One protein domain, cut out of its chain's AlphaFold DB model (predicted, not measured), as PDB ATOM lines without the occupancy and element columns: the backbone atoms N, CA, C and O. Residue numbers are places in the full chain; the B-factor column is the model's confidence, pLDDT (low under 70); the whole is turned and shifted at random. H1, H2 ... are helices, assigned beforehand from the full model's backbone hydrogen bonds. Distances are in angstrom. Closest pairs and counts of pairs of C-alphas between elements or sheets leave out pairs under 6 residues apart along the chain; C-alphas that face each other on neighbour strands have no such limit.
ATOM      1  N   HIS A   2     275.383 285.235 203.166       65.19
ATOM      2  CA  HIS A   2     275.769 283.836 203.312       65.19
ATOM      3  C   HIS A   2     276.949 283.478 202.402       65.19
ATOM      4  O   HIS A   2     277.378 284.299 201.595       65.19
ATOM      5  N   SER A   3     277.481 282.261 202.547       70.38
ATOM      6  CA  SER A   3     278.616 281.769 201.760       70.38
ATOM      7  C   SER A   3     278.325 281.745 200.259       70.38
ATOM      8  O   SER A   3     277.175 281.581 199.839       70.38
ATOM      9  N   ARG A   4     279.394 281.896 199.470       80.56
ATOM     10  CA  ARG A   4     279.391 281.704 198.017       80.56
ATOM     11  C   ARG A   4     279.229 280.222 197.658       80.56
ATOM     12  O   ARG A   4     279.650 279.381 198.459       80.56
ATOM     13  N   PRO A   5     278.686 279.907 196.468       82.38
ATOM     14  CA  PRO A   5     278.672 278.544 195.965       82.38
ATOM     15  C   PRO A   5     280.085 277.969 195.861       82.38
ATOM     16  O   PRO A   5     281.025 278.665 195.474       82.38
ATOM     17  N   LEU A   6     280.241 276.689 196.191       81.00
ATOM     18  CA  LEU A   6     281.519 275.995 196.019       81.00
ATOM     19  C   LEU A   6     281.717 275.577 194.558       81.00
ATOM     20  O   LEU A   6     280.803 275.030 193.940       81.00
ATOM     21  N   ALA A   7     282.926 275.746 194.015       80.62
ATOM     22  CA  ALA A   7     283.247 275.201 192.703       80.62
ATOM     23  C   ALA A   7     283.517 273.683 192.787       80.62
ATOM     24  O   ALA A   7     283.905 273.157 193.842       80.62
ATOM     25  N   PRO A   8     283.358 272.936 191.676       77.94
ATOM     26  CA  PRO A   8     283.618 271.504 191.670       77.94
ATOM     27  C   PRO A   8     285.026 271.134 192.161       77.94
ATOM     28  O   PRO A   8     286.044 271.458 191.548       77.94
ATOM     29  N   GLY A   9     285.074 270.384 193.266       74.75
ATOM     30  CA  GLY A   9     286.316 269.914 193.885       74.75
ATOM     31  C   GLY A   9     286.980 270.898 194.853       74.75
ATOM     32  O   GLY A   9     288.040 270.566 195.389       74.75
ATOM     33  N   ASP A  10     286.379 272.061 195.126       79.50
ATOM     34  CA  ASP A  10     286.920 273.033 196.087       79.50
ATOM     35  C   ASP A  10     287.082 272.438 197.480       79.50
ATOM     36  O   ASP A  10     288.131 272.610 198.100       79.50
ATOM     37  N   PHE A  11     286.109 271.651 197.942       72.19
ATOM     38  CA  PHE A  11     286.205 270.952 199.221       72.19
ATOM     39  C   PHE A  11     287.445 270.042 199.291       72.19
ATOM     40  O   PHE A  11     288.227 270.108 200.242       72.19
ATOM     41  N   ASP A  12     287.684 269.231 198.255       73.44
ATOM     42  CA  ASP A  12     288.841 268.330 198.187       73.44
ATOM     43  C   ASP A  12     290.165 269.104 198.093       73.44
ATOM     44  O   ASP A  12     291.158 268.739 198.735       73.44
ATOM     45  N   ARG A  13     290.201 270.189 197.313       81.75
ATOM     46  CA  ARG A  13     291.375 271.067 197.190       81.75
ATOM     47  C   ARG A  13     291.686 271.768 198.503       81.75
ATOM     48  O   ARG A  13     292.845 271.774 198.918       81.75
ATOM     49  N   MET A  14     290.672 272.302 199.176       78.69
ATOM     50  CA  MET A  14     290.821 272.954 200.471       78.69
ATOM     51  C   MET A  14     291.302 271.938 201.505       78.69
ATOM     52  O   MET A  14     292.355 272.141 202.104       78.69
ATOM     53  N   ARG A  15     290.637 270.784 201.637       73.75
ATOM     54  CA  ARG A  15     291.040 269.734 202.583       73.75
ATOM     55  C   ARG A  15     292.457 269.223 202.315       73.75
ATOM     56  O   ARG A  15     293.266 269.146 203.235       73.75
ATOM     57  N   SER A  16     292.792 268.911 201.063       78.44
ATOM     58  CA  SER A  16     294.136 268.436 200.698       78.44
ATOM     59  C   SER A  16     295.223 269.490 200.905       78.44
ATOM     60  O   SER A  16     296.369 269.131 201.168       78.44
ATOM     61  N   SER A  17     294.886 270.777 200.809       82.44
ATOM     62  CA  SER A  17     295.803 271.873 201.127       82.44
ATOM     63  C   SER A  17     295.971 272.028 202.636       82.44
ATOM     64  O   SER A  17     297.098 272.131 203.110       82.44
ATOM     65  N   LEU A  18     294.876 271.956 203.399       79.00
ATOM     66  CA  LEU A  18     294.885 272.077 204.858       79.00
ATOM     67  C   LEU A  18     295.659 270.936 205.541       79.00
ATOM     68  O   LEU A  18     296.388 271.178 206.498       79.00
ATOM     69  N   VAL A  19     295.583 269.712 205.008       76.06
ATOM     70  CA  VAL A  19     296.324 268.546 205.532       76.06
ATOM     71  C   VAL A  19     297.843 268.657 205.315       76.06
ATOM     72  O   VAL A  19     298.611 267.990 206.005       76.06
ATOM     73  N   LYS A  20     298.312 269.513 204.393       75.88
ATOM     74  CA  LYS A  20     299.753 269.724 204.146       75.88
ATOM     75  C   LYS A  20     300.427 270.628 205.182       75.88
ATOM     76  O   LYS A  20     301.655 270.696 205.194       75.88
ATOM     77  N   PHE A  21     299.671 271.336 206.021       76.50
ATOM     78  CA  PHE A  21     300.249 272.200 207.048       76.50
ATOM     79  C   PHE A  21     300.726 271.371 208.246       76.50
ATOM     80  O   PHE A  21     299.972 270.590 208.824       76.50
ATOM     81  N   ASP A  22     301.992 271.553 208.627       66.75
ATOM     82  CA  ASP A  22     302.602 270.844 209.752       66.75
ATOM     83  C   ASP A  22     301.874 271.160 211.074       66.75
ATOM     84  O   ASP A  22     301.771 272.321 211.495       66.75
ATOM     85  N   ARG A  23     301.416 270.099 211.755       69.00
ATOM     86  CA  ARG A  23     300.723 270.153 213.051       69.00
ATOM     87  C   ARG A  23     301.549 270.877 214.124       69.00
ATOM     88  O   ARG A  23     300.963 271.435 215.053       69.00
ATOM     89  N   GLN A  24     302.881 270.911 214.007       72.25
ATOM     90  CA  GLN A  24     303.750 271.607 214.961       72.25
ATOM     91  C   GLN A  24     303.565 273.134 214.935       72.25
ATOM     92  O   GLN A  24     303.545 273.757 216.002       72.25
ATOM     93  N   TYR A  25     303.407 273.729 213.750       79.75
ATOM     94  CA  TYR A  25     303.356 275.187 213.559       79.75
ATOM     95  C   TYR A  25     301.931 275.730 213.386       79.75
ATOM     96  O   TYR A  25     301.691 276.907 213.639       79.75
ATOM     97  N   TRP A  26     300.970 274.870 213.035       85.94
ATOM     98  CA  TRP A  26     299.587 275.250 212.720       85.94
ATOM     99  C   TRP A  26     298.575 274.577 213.652       85.94
ATOM    100  O   TRP A  26     297.610 273.949 213.216       85.94
ATOM    101  N   ARG A  27     298.790 274.702 214.969       81.19
ATOM    102  CA  ARG A  27     297.974 274.028 215.999       81.19
ATOM    103  C   ARG A  27     296.475 274.332 215.897       81.19
ATOM    104  O   ARG A  27     295.667 273.438 216.130       81.19
ATOM    105  N   SER A  28     296.100 275.561 215.534       81.50
ATOM    106  CA  SER A  28     294.693 275.947 215.348       81.50
ATOM    107  C   SER A  28     294.059 275.232 214.155       81.50
ATOM    108  O   SER A  28     292.978 274.670 214.292       81.50
ATOM    109  N   THR A  29     294.758 275.177 213.018       82.25
ATOM    110  CA  THR A  29     294.312 274.449 211.821       82.25
ATOM    111  C   THR A  29     294.177 272.956 212.101       82.25
ATOM    112  O   THR A  29     293.171 272.358 211.736       82.25
ATOM    113  N   ALA A  30     295.145 272.361 212.806       81.56
ATOM    114  CA  ALA A  30     295.085 270.957 213.202       81.56
ATOM    115  C   ALA A  30     293.862 270.662 214.086       81.56
ATOM    116  O   ALA A  30     293.143 269.705 213.828       81.56
ATOM    117  N   LYS A  31     293.572 271.527 215.066       83.81
ATOM    118  CA  LYS A  31     292.398 271.392 215.941       83.81
ATOM    119  C   LYS A  31     291.076 271.530 215.176       83.81
ATOM    120  O   LYS A  31     290.140 270.791 215.452       83.81
ATOM    121  N   VAL A  32     291.003 272.457 214.220       82.50
ATOM    122  CA  VAL A  32     289.843 272.612 213.325       82.50
ATOM    123  C   VAL A  32     289.637 271.354 212.481       82.50
ATOM    124  O   VAL A  32     288.521 270.854 212.411       82.50
ATOM    125  N   LEU A  33     290.702 270.808 211.885       79.62
ATOM    126  CA  LEU A  33     290.629 269.572 211.101       79.62
ATOM    127  C   LEU A  33     290.207 268.370 211.955       79.62
ATOM    128  O   LEU A  33     289.325 267.632 211.532       79.62
ATOM    129  N   ASP A  34     290.779 268.208 213.153       83.50
ATOM    130  CA  ASP A  34     290.408 267.128 214.075       83.50
ATOM    131  C   ASP A  34     288.922 267.256 214.504       83.50
ATOM    132  O   ASP A  34     288.215 266.253 214.598       83.50
ATOM    133  N   ASN A  35     288.410 268.481 214.699       83.69
ATOM    134  CA  ASN A  35     286.989 268.716 214.989       83.69
ATOM    135  C   ASN A  35     286.077 268.392 213.792       83.69
ATOM    136  O   ASN A  35     285.044 267.764 213.991       83.69
ATOM    137  N   ILE A  36     286.458 268.776 212.566       75.38
ATOM    138  CA  ILE A  36     285.707 268.462 211.332       75.38
ATOM    139  C   ILE A  36     285.732 266.953 211.027       75.38
ATOM    140  O   ILE A  36     284.786 266.417 210.446       75.38
ATOM    141  N   GLU A  37     286.813 266.251 211.383       76.06
ATOM    142  CA  GLU A  37     286.898 264.787 211.280       76.06
ATOM    143  C   GLU A  37     286.005 264.079 212.304       76.06
ATOM    144  O   GLU A  37     285.421 263.045 211.982       76.06
ATOM    145  N   ALA A  38     285.890 264.621 213.519       79.25
ATOM    146  CA  ALA A  38     285.021 264.080 214.560       79.25
ATOM    147  C   ALA A  38     283.533 264.387 214.310       79.25
ATOM    148  O   ALA A  38     282.677 263.544 214.582       79.25
ATOM    149  N   ASP A  39     283.234 265.576 213.790       74.81
ATOM    150  CA  ASP A  39     281.899 266.041 213.432       74.81
ATOM    151  C   ASP A  39     281.964 266.875 212.144       74.81
ATOM    152  O   ASP A  39     282.430 268.014 212.127       74.81
ATOM    153  N   HIS A  40     281.456 266.310 211.048       66.62
ATOM    154  CA  HIS A  40     281.421 266.978 209.748       66.62
ATOM    155  C   HIS A  40     280.537 268.240 209.719       66.62
ATOM    156  O   HIS A  40     280.657 269.028 208.782       66.62
ATOM    157  N   GLY A  41     279.671 268.444 210.718       63.78
ATOM    158  CA  GLY A  41     278.875 269.660 210.905       63.78
ATOM    159  C   GLY A  41     279.535 270.709 211.806       63.78
ATOM    160  O   GLY A  41     278.913 271.725 212.107       63.78
ATOM    161  N   TRP A  42     280.769 270.485 212.267       79.19
ATOM    162  CA  TRP A  42     281.446 271.418 213.162       79.19
ATOM    163  C   TRP A  42     281.898 272.693 212.438       79.19
ATOM    164  O   TRP A  42     282.529 272.647 211.378       79.19
ATOM    165  N   HIS A  43     281.647 273.849 213.058       70.50
ATOM    166  CA  HIS A  43     282.086 275.160 212.580       70.50
ATOM    167  C   HIS A  43     282.653 275.985 213.752       70.50
ATOM    168  O   HIS A  43     282.144 275.876 214.869       70.50
ATOM    169  N   PRO A  44     283.694 276.811 213.539       73.44
ATOM    170  CA  PRO A  44     284.202 277.699 214.582       73.44
ATOM    171  C   PRO A  44     283.199 278.810 214.940       73.44
ATOM    172  O   PRO A  44     282.380 279.219 214.115       73.44
ATOM    173  N   GLU A  45     283.289 279.338 216.165       67.50
ATOM    174  CA  GLU A  45     282.565 280.556 216.555       67.50
ATOM    175  C   GLU A  45     282.950 281.702 215.598       67.50
ATOM    176  O   GLU A  45     284.131 281.898 215.310       67.50
ATOM    177  N   ASN A  46     281.950 282.419 215.072       66.12
ATOM    178  CA  ASN A  46     282.066 283.472 214.048       66.12
ATOM    179  C   ASN A  46     282.460 283.017 212.626       66.12
ATOM    180  O   ASN A  46     282.814 283.855 211.801       66.12
ATOM    181  N   ALA A  47     282.330 281.729 212.275       64.31
ATOM    182  CA  ALA A  47     282.582 281.241 210.906       64.31
ATOM    183  C   ALA A  47     281.765 281.948 209.801       64.31
ATOM    184  O   ALA A  47     282.108 281.848 208.626       64.31
ATOM    185  N   PHE A  48     280.683 282.635 210.176       63.06
ATOM    186  CA  PHE A  48     279.702 283.223 209.267       63.06
ATOM    187  C   PHE A  48     279.565 284.746 209.419       63.06
ATOM    188  O   PHE A  48     278.501 285.290 209.123       63.06
ATOM    189  N   GLU A  49     280.595 285.454 209.902       62.16
ATOM    190  CA  GLU A  49     280.589 286.922 209.816       62.16
ATOM    191  C   GLU A  49     280.444 287.348 208.346       62.16
ATOM    192  O   GLU A  49     281.213 286.939 207.475       62.16
ATOM    193  N   ALA A  50     279.394 288.123 208.062       58.41
ATOM    194  CA  ALA A  50     279.066 288.554 206.713       58.41
ATOM    195  C   ALA A  50     280.141 289.521 206.202       58.41
ATOM    196  O   ALA A  50     280.338 290.589 206.780       58.41
ATOM    197  N   LEU A  51     280.811 289.154 205.111       64.12
ATOM    198  CA  LEU A  51     281.620 290.093 204.338       64.12
ATOM    199  C   LEU A  51     280.685 291.144 203.723       64.12
ATOM    200  O   LEU A  51     279.589 290.798 203.288       64.12
ATOM    201  N   GLU A  52     281.080 292.418 203.723       69.75
ATOM    202  CA  GLU A  52     280.323 293.461 203.023       69.75
ATOM    203  C   GLU A  52     280.562 293.344 201.516       69.75
ATOM    204  O   GLU A  52     281.666 293.598 201.028       69.75
ATOM    205  N   ASP A  53     279.520 292.958 200.783       79.00
ATOM    206  CA  ASP A  53     279.550 292.888 199.327       79.00
ATOM    207  C   ASP A  53     279.448 294.281 198.691       79.00
ATOM    208  O   ASP A  53     278.695 295.148 199.139       79.00
TER     209      ASP A  53
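AT A GLANCE: This is residues 2 to 53 of the 777 residues of a protein of Arthrobacter saudimassiliensis (UniProt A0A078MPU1). The chain makes a loose, open ring: H1 lies along one side, H2 stands crosswise to the ring at the far end, and unnamed stretches lead from both helices back to the printed ends. The printed part has 52 residues, with two named helices, H1 then H2, and no named strand; the class is all helix, though under half of the residues are in named elements. It is loose, with a radius of gyration of the C-alphas of 12.6 A and spans of 36 by 26 by 21 A.

HOW THE PARTS SIT: Look first at H1, residues 10 to 18, then at H2, residues 27 to 38. They are close but not clearly touching; their closest C-alphas, of Leu 18 and Thr 29, are 7.4 A apart. They run opposite ways at a steep tilt of 48 degrees. In H1 and H2 every O i to N i+4 pair is within hydrogen-bond range.

IN THESE COORDINATES: Find C-alpha 10 at (286.920, 273.033, 196.087); from there H1 runs 11.9 A to Leu 18. H2 runs 16.4 A from Arg 27 to C-alpha 38 at (285.021, 264.080, 214.560).

THE WHOLE: Residues 4 to 14, of which 10 to 14 belong to H1, stand free. The C-alphas of His 2 and Asp 53, first and last printed, are 10.6 A apart. The printed part has no cut, and H1 to H2 is a short link. Look for pLDDT under 70 at residue 2 and residues 22 to 23, 40 to 41 and 45 to 52.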